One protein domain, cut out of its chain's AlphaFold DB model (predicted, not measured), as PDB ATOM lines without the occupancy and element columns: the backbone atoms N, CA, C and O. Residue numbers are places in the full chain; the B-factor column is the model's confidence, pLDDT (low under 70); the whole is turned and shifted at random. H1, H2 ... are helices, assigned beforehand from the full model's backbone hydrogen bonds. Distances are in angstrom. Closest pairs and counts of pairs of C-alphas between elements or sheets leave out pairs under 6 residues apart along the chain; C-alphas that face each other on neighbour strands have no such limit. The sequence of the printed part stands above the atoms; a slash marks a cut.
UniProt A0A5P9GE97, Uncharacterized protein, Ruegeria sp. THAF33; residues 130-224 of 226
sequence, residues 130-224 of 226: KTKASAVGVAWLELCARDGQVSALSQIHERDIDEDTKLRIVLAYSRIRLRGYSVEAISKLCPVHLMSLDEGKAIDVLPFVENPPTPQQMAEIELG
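This is residues 130 to 224 of the 226 residues of an uncharacterized protein of Ruegeria sp. THAF33 (UniProt A0A5P9GE97). Three helices, H1, H2 and H3, make a small bundle with their centres in a triangle; on the side away from H2, the short H4 and H5 pack on both H1 and H3, H5 crossing H3 nearly at right angles. Beyond H5 the chain passes through the small H6, near H3 and H5, and then a thin link leads to H7, which touches no other helix; residues 214 to 220 stick out from the body. The printed part has 95 residues with seven named helices, H1 to H7 in order along the chain, and no named strand; its class is all helix. The whole is compact, with a radius of gyration of the C-alphas of 13.8 A, and spans 41 by 29 by 21 A.

Begin at Lys 130 and go on to C-alpha 135 at (95.582, 103.843, 107.694), where H1 starts; it runs to residue 145, 15.2 A on. H2 follows at residues 150 to 157, 10.7 A long. Find C-alpha 163 at (107.010, 98.774, 109.966); from there H3, the longest helix, runs 22.4 A to residue 178. Next come H4, residues 183 to 186, H5, residues 191 to 196, and H6, residues 201 to 204. H7 covers residues 215 to 222, 10.6 A, and ends with C-alpha 222 at (113.204, 126.495, 95.482).

Start from H1, the hub, which touches four helices. H1 and H2 form a helical hairpin and run opposite ways at a shallow tilt of 3 degrees; their closest C-alphas, of Leu 143 and Ala 152, are 5.5 A apart. H3 touches H1 at Trp 140 and Ile 169, whose C-alphas are the closest at 6.7 A; the two run the same way at a shallow tilt of 32 degrees, only just short of steep. H2 and H3 are close but not clearly touching, with the closest C-alphas, of Ile 156 and Lys 166, 6.8 A apart. H4 touches H1, with the closest C-alphas, of Cys 144 and Val 183, at 5.5 A. H5 touches H3 about perpendicular, at 79 degrees, through residues 168 to 172 of H3 alone; look at the closest C-alphas, of Arg 168 and Met 195, 6.2 A apart. H6 is close to H5 but not clearly touching it, with the closest C-alphas, of Leu 194 and Ala 202, 5.8 A apart. In H1, H3, H5 and H7 every O i to N i+4 pair is within hydrogen-bond range; in H2 it is 3 of 4, and H4 and H6 are too short for such a pair.

The C-alphas farthest apart, of Asp 160 and Gln 216, are 40.9 A from each other. The printed part has no cut; the links from H1 through to H6 are tight, and that from H6 to H7, 10 residues, is short. Look for low confidence, pLDDT under 70, at residues 130 to 132 and 197 to 224; the mean of the printed part is 72.9.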
ATOM      1  N   LYS A 130      87.350 104.224  99.888       66.25
ATOM      2  CA  LYS A 130      87.924 103.092 100.638       66.25
ATOM      3  C   LYS A 130      89.401 103.289 100.966       66.25
ATOM      4  O   LYS A 130      89.843 102.953 102.058       66.25
ATOM      5  N   THR A 131      90.166 103.834 100.027       65.88
ATOM      6  CA  THR A 131      91.596 104.079 100.218       65.88
ATOM      7  C   THR A 131      91.804 105.289 101.125       65.88
ATOM      8  O   THR A 131      92.701 105.263 101.951       65.88
ATOM      9  N   LYS A 132      90.960 106.329 101.047       66.75
ATOM     10  CA  LYS A 132      91.040 107.509 101.937       66.75
ATOM     11  C   LYS A 132      90.828 107.175 103.410       66.75
ATOM     12  O   LYS A 132      91.372 107.872 104.256       66.75
ATOM     13  N   ALA A 133      90.021 106.158 103.697       70.44
ATOM     14  CA  ALA A 133      89.681 105.761 105.057       70.44
ATOM     15  C   ALA A 133      90.670 104.756 105.677       70.44
ATOM     16  O   ALA A 133      90.594 104.504 106.877       70.44
ATOM     17  N   SER A 134      91.580 104.165 104.894       81.38
ATOM     18  CA  SER A 134      92.551 103.204 105.422       81.38
ATOM     19  C   SER A 134      93.763 103.909 106.033       81.38
ATOM     20  O   SER A 134      94.192 104.953 105.543       81.38
ATOM     21  N   ALA A 135      94.368 103.310 107.066       81.56
ATOM     22  CA  ALA A 135      95.582 103.843 107.694       81.56
ATOM     23  C   ALA A 135      96.710 104.068 106.665       81.56
ATOM     24  O   ALA A 135      97.354 105.113 106.658       81.56
ATOM     25  N   VAL A 136      96.862 103.130 105.723       85.56
ATOM     26  CA  VAL A 136      97.806 103.208 104.596       85.56
ATOM     27  C   VAL A 136      97.523 104.407 103.684       85.56
ATOM     28  O   VAL A 136      98.448 105.104 103.275       85.56
ATOM     29  N   GLY A 137      96.260 104.667 103.343       82.12
ATOM     30  CA  GLY A 137      95.919 105.800 102.485       82.12
ATOM     31  C   GLY A 137      96.023 107.147 103.191       82.12
ATOM     32  O   GLY A 137      96.400 108.130 102.558       82.12
ATOM     33  N   VAL A 138      95.767 107.198 104.500       82.44
ATOM     34  CA  VAL A 138      96.029 108.394 105.312       82.44
ATOM     35  C   VAL A 138      97.529 108.695 105.341       82.44
ATOM     36  O   VAL A 138      97.913 109.812 105.005       82.44
ATOM     37  N   ALA A 139      98.374 107.695 105.619       86.50
ATOM     38  CA  ALA A 139      99.834 107.833 105.596       86.50
ATOM     39  C   ALA A 139     100.361 108.294 104.221       86.50
ATOM     40  O   ALA A 139     101.219 109.172 104.129       86.50
ATOM     41  N   TRP A 140      99.806 107.758 103.131       87.56
ATOM     42  CA  TRP A 140     100.131 108.191 101.767       87.56
ATOM     43  C   TRP A 140      99.806 109.665 101.514       87.56
ATOM     44  O   TRP A 140     100.598 110.405 100.928       87.56
ATOM     45  N   LEU A 141      98.636 110.109 101.964       81.56
ATOM     46  CA  LEU A 141      98.218 111.495 101.817       81.56
ATOM     47  C   LEU A 141      99.053 112.430 102.697       81.56
ATOM     48  O   LEU A 141      99.365 113.527 102.251       81.56
ATOM     49  N   GLU A 142      99.452 112.011 103.897       82.12
ATOM     50  CA  GLU A 142     100.371 112.764 104.762       82.12
ATOM     51  C   GLU A 142     101.733 112.983 104.091       82.12
ATOM     52  O   GLU A 142     102.233 114.112 104.092       82.12
ATOM     53  N   LEU A 143     102.286 111.951 103.438       85.81
ATOM     54  CA  LEU A 143     103.494 112.086 102.615       85.81
ATOM     55  C   LEU A 143     103.303 113.109 101.501       85.81
ATOM     56  O   LEU A 143     104.139 113.993 101.343       85.81
ATOM     57  N   CYS A 144     102.189 113.027 100.769       80.81
ATOM     58  CA  CYS A 144     101.892 113.971  99.695       80.81
ATOM     59  C   CYS A 144     101.741 115.403 100.235       80.81
ATOM     60  O   CYS A 144     102.358 116.327  99.722       80.81
ATOM     61  N   ALA A 145     100.978 115.615 101.309       77.38
ATOM     62  CA  ALA A 145     100.758 116.942 101.891       77.38
ATOM     63  C   ALA A 145     102.040 117.687 102.246       77.38
ATOM     64  O   ALA A 145     102.082 118.915 102.182       77.38
ATOM     65  N   ARG A 146     103.041 116.931 102.685       75.00
ATOM     66  CA  ARG A 146     104.288 117.438 103.244       75.00
ATOM     67  C   ARG A 146     105.466 117.203 102.312       75.00
ATOM     68  O   ARG A 146     106.600 117.339 102.747       75.00
ATOM     69  N   ASP A 147     105.199 116.823 101.068       78.81
ATOM     70  CA  ASP A 147     106.192 116.455 100.063       78.81
ATOM     71  C   ASP A 147     107.321 115.540 100.596       78.81
ATOM     72  O   ASP A 147     108.500 115.749 100.326       78.81
ATOM     73  N   GLY A 148     106.982 114.557 101.435       72.94
ATOM     74  CA  GLY A 148     107.962 113.647 102.043       72.94
ATOM     75  C   GLY A 148     108.918 114.279 103.070       72.94
ATOM     76  O   GLY A 148     109.936 113.671 103.399       72.94
ATOM     77  N   GLN A 149     108.622 115.470 103.604       76.94
ATOM     78  CA  GLN A 149     109.401 116.083 104.687       76.94
ATOM     79  C   GLN A 149     109.476 115.187 105.935       76.94
ATOM     80  O   GLN A 149     108.580 114.389 106.212       76.94
ATOM     81  N   VAL A 150     110.508 115.400 106.762       73.06
ATOM     82  CA  VAL A 150     110.751 114.653 108.016       73.06
ATOM     83  C   VAL A 150     109.521 114.627 108.932       73.06
ATOM     84  O   VAL A 150     109.224 113.615 109.557       73.06
ATOM     85  N   SER A 151     108.757 115.718 108.959       72.31
ATOM     86  CA  SER A 151     107.531 115.823 109.751       72.31
ATOM     87  C   SER A 151     106.427 114.853 109.303       72.31
ATOM     88  O   SER A 151     105.568 114.512 110.111       72.31
ATOM     89  N   ALA A 152     106.414 114.415 108.041       76.38
ATOM     90  CA  ALA A 152     105.522 113.363 107.552       76.38
ATOM     91  C   ALA A 152     105.968 111.987 108.053       76.38
ATOM     92  O   ALA A 152     105.142 111.185 108.472       76.38
ATOM     93  N   LEU A 153     107.282 111.735 108.078       81.06
ATOM     94  CA  LEU A 153     107.851 110.468 108.542       81.06
ATOM     95  C   LEU A 153     107.560 110.223 110.027       81.06
ATOM     96  O   LEU A 153     107.191 109.112 110.394       81.06
ATOM     97  N   SER A 154     107.651 111.260 110.866       81.75
ATOM     98  CA  SER A 154     107.267 111.166 112.281       81.75
ATOM     99  C   SER A 154     105.793 110.790 112.456       81.75
ATOM    100  O   SER A 154     105.479 109.928 113.266       81.75
ATOM    101  N   GLN A 155     104.895 111.374 111.655       78.44
ATOM    102  CA  GLN A 155     103.464 111.053 111.722       78.44
ATOM    103  C   GLN A 155     103.173 109.622 111.275       78.44
ATOM    104  O   GLN A 155     102.415 108.921 111.934       78.44
ATOM    105  N   ILE A 156     103.816 109.157 110.203       85.25
ATOM    106  CA  ILE A 156     103.683 107.774 109.728       85.25
ATOM    107  C   ILE A 156     104.196 106.790 110.776       85.25
ATOM    108  O   ILE A 156     103.598 105.732 110.959       85.25
ATOM    109  N   HIS A 157     105.278 107.128 111.481       83.44
ATOM    110  CA  HIS A 157     105.828 106.282 112.533       83.44
ATOM    111  C   HIS A 157     104.841 106.077 113.691       83.44
ATOM    112  O   HIS A 157     104.708 104.955 114.174       83.44
ATOM    113  N   GLU A 158     104.088 107.113 114.070       83.38
ATOM    114  CA  GLU A 158     103.058 107.056 115.119       83.38
ATOM    115  C   GLU A 158     101.789 106.283 114.707       83.38
ATOM    116  O   GLU A 158     100.941 105.989 115.551       83.38
ATOM    117  N   ARG A 159     101.624 105.943 113.420       80.94
ATOM    118  CA  ARG A 159     100.448 105.206 112.935       80.94
ATOM    119  C   ARG A 159     100.527 103.717 113.271       80.94
ATOM    120  O   ARG A 159     101.586 103.093 113.200       80.94
ATOM    121  N   ASP A 160      99.351 103.145 113.519       82.75
ATOM    122  CA  ASP A 160      99.142 101.707 113.704       82.75
ATOM    123  C   ASP A 160      99.157 100.972 112.349       82.75
ATOM    124  O   ASP A 160      98.131 100.633 111.760       82.75
ATOM    125  N   ILE A 161     100.360 100.857 111.790       86.44
ATOM    126  CA  ILE A 161     100.703 100.145 110.558       86.44
ATOM    127  C   ILE A 161     101.981  99.357 110.875       86.44
ATOM    128  O   ILE A 161     102.815  99.833 111.648       86.44
ATOM    129  N   ASP A 162     102.161  98.170 110.299       90.00
ATOM    130  CA  ASP A 162     103.427  97.455 110.459       90.00
ATOM    131  C   ASP A 162     104.614  98.232 109.840       90.00
ATOM    132  O   ASP A 162     104.465  99.041 108.916       90.00
ATOM    133  N   GLU A 163     105.816  98.024 110.384       87.75
ATOM    134  CA  GLU A 163     107.010  98.774 109.966       87.75
ATOM    135  C   GLU A 163     107.417  98.487 108.509       87.75
ATOM    136  O   GLU A 163     107.914  99.381 107.822       87.75
ATOM    137  N   ASP A 164     107.154  97.277 108.001       88.31
ATOM    138  CA  ASP A 164     107.435  96.918 106.604       88.31
ATOM    139  C   ASP A 164     106.557  97.721 105.635       88.31
ATOM    140  O   ASP A 164     107.041  98.310 104.668       88.31
ATOM    141  N   THR A 165     105.265  97.838 105.925       88.44
ATOM    142  CA  THR A 165     104.314  98.627 105.144       88.44
ATOM    143  C   THR A 165     104.656 100.107 105.238       88.44
ATOM    144  O   THR A 165     104.681 100.773 104.205       88.44
ATOM    145  N   LYS A 166     104.998 100.637 106.422       89.75
ATOM    146  CA  LYS A 166     105.480 102.027 106.553       89.75
ATOM    147  C   LYS A 166     106.670 102.284 105.627       89.75
ATOM    148  O   LYS A 166     106.649 103.247 104.854       89.75
ATOM    149  N   LEU A 167     107.670 101.400 105.645       88.12
ATOM    150  CA  LEU A 167     108.850 101.505 104.790       88.12
ATOM    151  C   LEU A 167     108.483 101.438 103.301       88.12
ATOM    152  O   LEU A 167     108.927 102.283 102.523       88.12
ATOM    153  N   ARG A 168     107.632 100.490 102.893       87.31
ATOM    154  CA  ARG A 168     107.186 100.343 101.497       87.31
ATOM    155  C   ARG A 168     106.419 101.559 100.987       87.31
ATOM    156  O   ARG A 168     106.652 101.972  99.853       87.31
ATOM    157  N   ILE A 169     105.556 102.166 101.805       88.69
ATOM    158  CA  ILE A 169     104.839 103.403 101.450       88.69
ATOM    159  C   ILE A 169     105.846 104.535 101.195       88.69
ATOM    160  O   ILE A 169     105.771 105.207 100.165       88.69
ATOM    161  N   VAL A 170     106.804 104.734 102.107       89.12
ATOM    162  CA  VAL A 170     107.822 105.794 101.998       89.12
ATOM    163  C   VAL A 170     108.718 105.578 100.777       89.12
ATOM    164  O   VAL A 170     108.991 106.523 100.031       89.12
ATOM    165  N   LEU A 171     109.136 104.336 100.521       87.06
ATOM    166  CA  LEU A 171     109.934 103.974  99.349       87.06
ATOM    167  C   LEU A 171     109.162 104.191  98.044       87.06
ATOM    168  O   LEU A 171     109.707 104.778  97.109       87.06
ATOM    169  N   ALA A 172     107.896 103.770  97.978       86.06
ATOM    170  CA  ALA A 172     107.042 103.989  96.813       86.06
ATOM    171  C   ALA A 172     106.868 105.487  96.522       86.06
ATOM    172  O   ALA A 172     107.052 105.915  95.382       86.06
ATOM    173  N   TYR A 173     106.601 106.296  97.552       88.19
ATOM    174  CA  TYR A 173     106.498 107.750  97.422       88.19
ATOM    175  C   TYR A 173     107.792 108.356  96.870       88.19
ATOM    176  O   TYR A 173     107.780 109.062  95.861       88.19
ATOM    177  N   SER A 174     108.923 108.025  97.497       84.56
ATOM    178  CA  SER A 174     110.236 108.583  97.159       84.56
ATOM    179  C   SER A 174     110.658 108.226  95.734       84.56
ATOM    180  O   SER A 174     111.130 109.086  94.995       84.56
ATOM    181  N   ARG A 175     110.429 106.978  95.305       83.38
ATOM    182  CA  ARG A 175     110.721 106.519  93.937       83.38
ATOM    183  C   ARG A 175     109.943 107.314  92.892       83.38
ATOM    184  O   ARG A 175     110.520 107.745  91.897       83.38
ATOM    185  N   ILE A 176     108.651 107.534  93.121       82.56
ATOM    186  CA  ILE A 176     107.795 108.272  92.185       82.56
ATOM    187  C   ILE A 176     108.167 109.761  92.193       82.56
ATOM    188  O   ILE A 176     108.261 110.381  91.135       82.56
ATOM    189  N   ARG A 177     108.484 110.330  93.360       82.56
ATOM    190  CA  ARG A 177     108.931 111.723  93.464       82.56
ATOM    191  C   ARG A 177     110.252 111.971  92.728       82.56
ATOM    192  O   ARG A 177     110.353 112.959  92.003       82.56
ATOM    193  N   LEU A 178     111.218 111.053  92.839       79.94
ATOM    194  CA  LEU A 178     112.507 111.105  92.129       79.94
ATOM    195  C   LEU A 178     112.371 110.998  90.604       79.94
ATOM    196  O   LEU A 178     113.233 111.481  89.878       79.94
ATOM    197  N   ARG A 179     111.284 110.401  90.100       75.38
ATOM    198  CA  ARG A 179     110.963 110.381  88.662       75.38
ATOM    199  C   ARG A 179     110.390 111.707  88.149       75.38
ATOM    200  O   ARG A 179     110.164 111.829  86.952       75.38
ATOM    201  N   GLY A 180     110.171 112.688  89.027       73.75
ATOM    202  CA  GLY A 180     109.700 114.024  88.660       73.75
ATOM    203  C   GLY A 180     108.181 114.196  88.693       73.75
ATOM    204  O   GLY A 180     107.686 115.244  88.287       73.75
ATOM    205  N   TYR A 181     107.427 113.213  89.197       77.12
ATOM    206  CA  TYR A 181     105.982 113.371  89.354       77.12
ATOM    207  C   TYR A 181     105.664 114.447  90.395       77.12
ATOM    208  O   TYR A 181     106.276 114.512  91.466       77.12
ATOM    209  N   SER A 182     104.671 115.280  90.084       78.25
ATOM    210  CA  SER A 182     104.166 116.275  91.023       78.25
ATOM    211  C   SER A 182     103.420 115.600  92.174       78.25
ATOM    212  O   SER A 182     102.758 114.577  91.995       78.25
ATOM    213  N   VAL A 183     103.464 116.218  93.353       76.31
ATOM    214  CA  VAL A 183     102.709 115.779  94.539       76.31
ATOM    215  C   VAL A 183     101.225 115.575  94.222       76.31
ATOM    216  O   VAL A 183     100.599 114.624  94.690       76.31
ATOM    217  N   GLU A 184     100.657 116.442  93.382       74.12
ATOM    218  CA  GLU A 184      99.263 116.329  92.974       74.12
ATOM    219  C   GLU A 184      99.008 115.049  92.165       74.12
ATOM    220  O   GLU A 184      98.016 114.364  92.414       74.12
ATOM    221  N   ALA A 185      99.901 114.685  91.241       75.81
ATOM    222  CA  ALA A 185      99.797 113.439  90.486       75.81
ATOM    223  C   ALA A 185      99.945 112.212  91.403       75.81
ATOM    224  O   ALA A 185      99.136 111.289  91.322       75.81
ATOM    225  N   ILE A 186     100.909 112.242  92.329       78.62
ATOM    226  CA  ILE A 186     101.169 111.162  93.297       78.62
ATOM    227  C   ILE A 186      99.954 110.933  94.208       78.62
ATOM    228  O   ILE A 186      99.556 109.793  94.448       78.62
ATOM    229  N   SER A 187      99.291 112.009  94.645       76.69
ATOM    230  CA  SER A 187      98.119 111.939  95.530       76.69
ATOM    231  C   SER A 187      96.913 111.200  94.929       76.69
ATOM    232  O   SER A 187      96.020 110.773  95.663       76.69
ATOM    233  N   LYS A 188      96.878 111.036  93.598       76.38
ATOM    234  CA  LYS A 188      95.811 110.333  92.864       76.38
ATOM    235  C   LYS A 188      96.063 108.824  92.775       76.38
ATOM    236  O   LYS A 188      95.157 108.080  92.406       76.38
ATOM    237  N   LEU A 189      97.273 108.367  93.099       78.75
ATOM    238  CA  LEU A 189      97.662 106.964  93.003       78.75
ATOM    239  C   LEU A 189      97.217 106.172  94.236       78.75
ATOM    240  O   LEU A 189      97.167 106.691  95.349       78.75
ATOM    241  N   CYS A 190      96.906 104.891  94.036       81.94
ATOM    242  CA  CYS A 190      96.559 103.989  95.130       81.94
ATOM    243  C   CYS A 190      97.840 103.403  95.757       81.94
ATOM    244  O   CYS A 190      98.489 102.581  95.102       81.94
ATOM    245  N   PRO A 191      98.188 103.733  97.017       82.25
ATOM    246  CA  PRO A 191      99.406 103.231  97.663       82.25
ATOM    247  C   PRO A 191      99.429 101.705  97.779       82.25
ATOM    248  O   PRO A 191     100.467 101.089  97.583       82.25
ATOM    249  N   VAL A 192      98.277 101.072  98.030       82.06
ATOM    250  CA  VAL A 192      98.175  99.605  98.133       82.06
ATOM    251  C   VAL A 192      98.541  98.935  96.810       82.06
ATOM    252  O   VAL A 192      99.269  97.947  96.797       82.06
ATOM    253  N   HIS A 193      98.077  99.497  95.689       80.06
ATOM    254  CA  HIS A 193      98.428  98.979  94.372       80.06
ATOM    255  C   HIS A 193      99.916  99.191  94.081       80.06
ATOM    256  O   HIS A 193     100.594  98.254  93.675       80.06
ATOM    257  N   LEU A 194     100.447 100.382  94.368       78.50
ATOM    258  CA  LEU A 194     101.863 100.694  94.158       78.50
ATOM    259  C   LEU A 194     102.801  99.772  94.945       78.50
ATOM    260  O   LEU A 194     103.805  99.330  94.403       78.50
ATOM    261  N   MET A 195     102.458  99.445  96.190       80.38
ATOM    262  CA  MET A 195     103.235  98.514  97.017       80.38
ATOM    263  C   MET A 195     103.100  97.048  96.585       80.38
ATOM    264  O   MET A 195     103.948  96.234  96.941       80.38
ATOM    265  N   SER A 196     102.026  96.701  95.864       76.25
ATOM    266  CA  SER A 196     101.804  95.352  95.319       76.25
ATOM    267  C   SER A 196     102.536  95.100  94.000       76.25
ATOM    268  O   SER A 196     102.669  93.955  93.577       76.25
ATOM    269  N   LEU A 197     102.986  96.165  93.333       68.88
ATOM    270  CA  LEU A 197     103.773  96.072  92.113       68.88
ATOM    271  C   LEU A 197     105.234  95.789  92.497       68.88
ATOM    272  O   LEU A 197     105.786  96.471  93.359       68.88
ATOM    273  N   ASP A 198     105.862  94.800  91.849       58.38
ATOM    274  CA  ASP A 198     107.303  94.541  91.998       58.38
ATOM    275  C   ASP A 198     108.098  95.840  91.798       58.38
ATOM    276  O   ASP A 198     107.733  96.668  90.958       58.38
ATOM    277  N   GLU A 199     109.211  95.995  92.523       58.62
ATOM    278  CA  GLU A 199     109.973  97.252  92.633       58.62
ATOM    279  C   GLU A 199     110.323  97.918  91.289       58.62
ATOM    280  O   GLU A 199     110.445  99.142  91.232       58.62
ATOM    281  N   GLY A 200     110.449  97.132  90.213       51.56
ATOM    282  CA  GLY A 200     110.640  97.624  88.844       51.56
ATOM    283  C   GLY A 200     109.344  97.895  88.065       51.56
ATOM    284  O   GLY A 200     109.262  98.879  87.337       51.56
ATOM    285  N   LYS A 201     108.293  97.084  88.248       53.12
ATOM    286  CA  LYS A 201     107.040  97.177  87.471       53.12
ATOM    287  C   LYS A 201     106.120  98.306  87.930       53.12
ATOM    288  O   LYS A 201     105.317  98.789  87.141       53.12
ATOM    289  N   ALA A 202     106.238  98.750  89.183       52.38
ATOM    290  CA  ALA A 202     105.451  99.871  89.705       52.38
ATOM    291  C   ALA A 202     105.706 101.184  88.950       52.38
ATOM    292  O   ALA A 202     104.843 102.058  88.886       52.38
ATOM    293  N   ILE A 203     106.914 101.310  88.402       52.34
ATOM    294  CA  ILE A 203     107.444 102.530  87.803       52.34
ATOM    295  C   ILE A 203     107.173 102.563  86.293       52.34
ATOM    296  O   ILE A 203     106.864 103.629  85.769       52.34
ATOM    297  N   ASP A 204     107.214 101.410  85.622       56.19
ATOM    298  CA  ASP A 204     107.012 101.303  84.167       56.19
ATOM    299  C   ASP A 204     105.538 101.426  83.735       56.19
ATOM    300  O   ASP A 204     105.248 101.671  82.567       56.19
ATOM    301  N   VAL A 205     104.589 101.266  84.668       49.69
ATOM    302  CA  VAL A 205     103.136 101.319  84.398       49.69
ATOM    303  C   VAL A 205     102.566 102.743  84.509       49.69
ATOM    304  O   VAL A 205     101.444 103.001  84.072       49.69
ATOM    305  N   LEU A 206     103.317 103.694  85.074       53.09
ATOM    306  CA  LEU A 206     102.840 105.068  85.235       53.09
ATOM    307  C   LEU A 206     103.109 105.879  83.954       53.09
ATOM    308  O   LEU A 206     104.244 105.894  83.478       53.09
ATOM    309  N   PRO A 207     102.095 106.561  83.382       48.19
ATOM    310  CA  PRO A 207     102.280 107.353  82.175       48.19
ATOM    311  C   PRO A 207     103.275 108.485  82.448       48.19
ATOM    312  O   PRO A 207     103.028 109.364  83.276       48.19
ATOM    313  N   PHE A 208     104.403 108.443  81.739       50.19
ATOM    314  CA  PHE A 208     105.426 109.478  81.759       50.19
ATOM    315  C   PHE A 208     104.801 110.799  81.286       50.19
ATOM    316  O   PHE A 208     104.326 110.892  80.156       50.19
ATOM    317  N   VAL A 209     104.755 111.814  82.151       53.12
ATOM    318  CA  VAL A 209     104.317 113.157  81.751       53.12
ATOM    319  C   VAL A 209     105.518 113.838  81.100       53.12
ATOM    320  O   VAL A 209     106.516 114.098  81.764       53.12
ATOM    321  N   GLU A 210     105.421 114.076  79.792       49.62
ATOM    322  CA  GLU A 210     106.514 114.363  78.843       49.62
ATOM    323  C   GLU A 210     107.442 115.547  79.163       49.62
ATOM    324  O   GLU A 210     108.471 115.685  78.509       49.62
ATOM    325  N   ASN A 211     107.153 116.377  80.165       51.25
ATOM    326  CA  ASN A 211     107.940 117.578  80.441       51.25
ATOM    327  C   ASN A 211     108.395 117.633  81.906       51.25
ATOM    328  O   ASN A 211     107.688 118.206  82.740       51.25
ATOM    329  N   PRO A 212     109.569 117.065  82.248       49.62
ATOM    330  CA  PRO A 212     110.209 117.374  83.520       49.62
ATOM    331  C   PRO A 212     110.485 118.887  83.597       49.62
ATOM    332  O   PRO A 212     110.895 119.477  82.592       49.62
ATOM    333  N   PRO A 213     110.273 119.536  84.758       54.88
ATOM    334  CA  PRO A 213     110.613 120.940  84.921       54.88
ATOM    335  C   PRO A 213     112.102 121.132  84.641       54.88
ATOM    336  O   PRO A 213     112.952 120.382  85.127       54.88
ATOM    337  N   THR A 214     112.417 122.130  83.824       61.66
ATOM    338  CA  THR A 214     113.805 122.486  83.530       61.66
ATOM    339  C   THR A 214     114.541 122.847  84.827       61.66
ATOM    340  O   THR A 214     113.915 123.309  85.784       61.66
ATOM    341  N   PRO A 215     115.878 122.701  84.888       60.50
ATOM    342  CA  PRO A 215     116.662 123.102  86.061       60.50
ATOM    343  C   PRO A 215     116.397 124.546  86.524       60.50
ATOM    344  O   PRO A 215     116.519 124.855  87.704       60.50
ATOM    345  N   GLN A 216     115.979 125.421  85.605       58.91
ATOM    346  CA  GLN A 216     115.564 126.797  85.889       58.91
ATOM    347  C   GLN A 216     114.229 126.862  86.646       58.91
ATOM    348  O   GLN A 216     114.132 127.565  87.644       58.91
ATOM    349  N   GLN A 217     113.236 126.063  86.250       54.59
ATOM    350  CA  GLN A 217     111.951 125.963  86.955       54.59
ATOM    351  C   GLN A 217     112.104 125.334  88.345       54.59
ATOM    352  O   GLN A 217     111.432 125.741  89.287       54.59
ATOM    353  N   MET A 218     113.024 124.378  88.496       53.19
ATOM    354  CA  MET A 218     113.389 123.828  89.807       53.19
ATOM    355  C   MET A 218     113.981 124.909  90.727       53.19
ATOM    356  O   MET A 218     113.575 125.011  91.882       53.19
ATOM    357  N   ALA A 219     114.866 125.765  90.201       57.09
ATOM    358  CA  ALA A 219     115.453 126.873  90.957       57.09
ATOM    359  C   ALA A 219     114.423 127.959  91.329       57.09
ATOM    360  O   ALA A 219     114.465 128.496  92.431       57.09
ATOM    361  N   GLU A 220     113.469 128.268  90.448       55.16
ATOM    362  CA  GLU A 220     112.387 129.226  90.732       55.16
ATOM    363  C   GLU A 220     111.434 128.731  91.830       55.16
ATOM    364  O   GLU A 220     111.002 129.518  92.675       55.16
ATOM    365  N   ILE A 221     111.151 127.424  91.861       56.19
ATOM    366  CA  ILE A 221     110.333 126.781  92.900       56.19
ATOM    367  C   ILE A 221     111.072 126.756  94.247       56.19
ATOM    368  O   ILE A 221     110.468 127.059  95.274       56.19
ATOM    369  N   GLU A 222     112.375 126.451  94.263       52.59
ATOM    370  CA  GLU A 222     113.204 126.495  95.482       52.59
ATOM    371  C   GLU A 222     113.349 127.916  96.051       52.59
ATOM    372  O   GLU A 222     113.443 128.093  97.267       52.59
ATOM    373  N   LEU A 223     113.316 128.933  95.186       59.00
ATOM    374  CA  LEU A 223     113.381 130.347  95.564       59.00
ATOM    375  C   LEU A 223     112.013 130.963  95.898       59.00
ATOM    376  O   LEU A 223     111.956 132.135  96.271       59.00
ATOM    377  N   GLY A 224     110.920 130.198  95.791       37.25
ATOM    378  CA  GLY A 224     109.569 130.675  96.103       37.25
ATOM    379  C   GLY A 224     109.088 131.802  95.185       37.25
ATOM    380  O   GLY A 224     108.299 132.644  95.609       37.25
TER     381      GLY A 224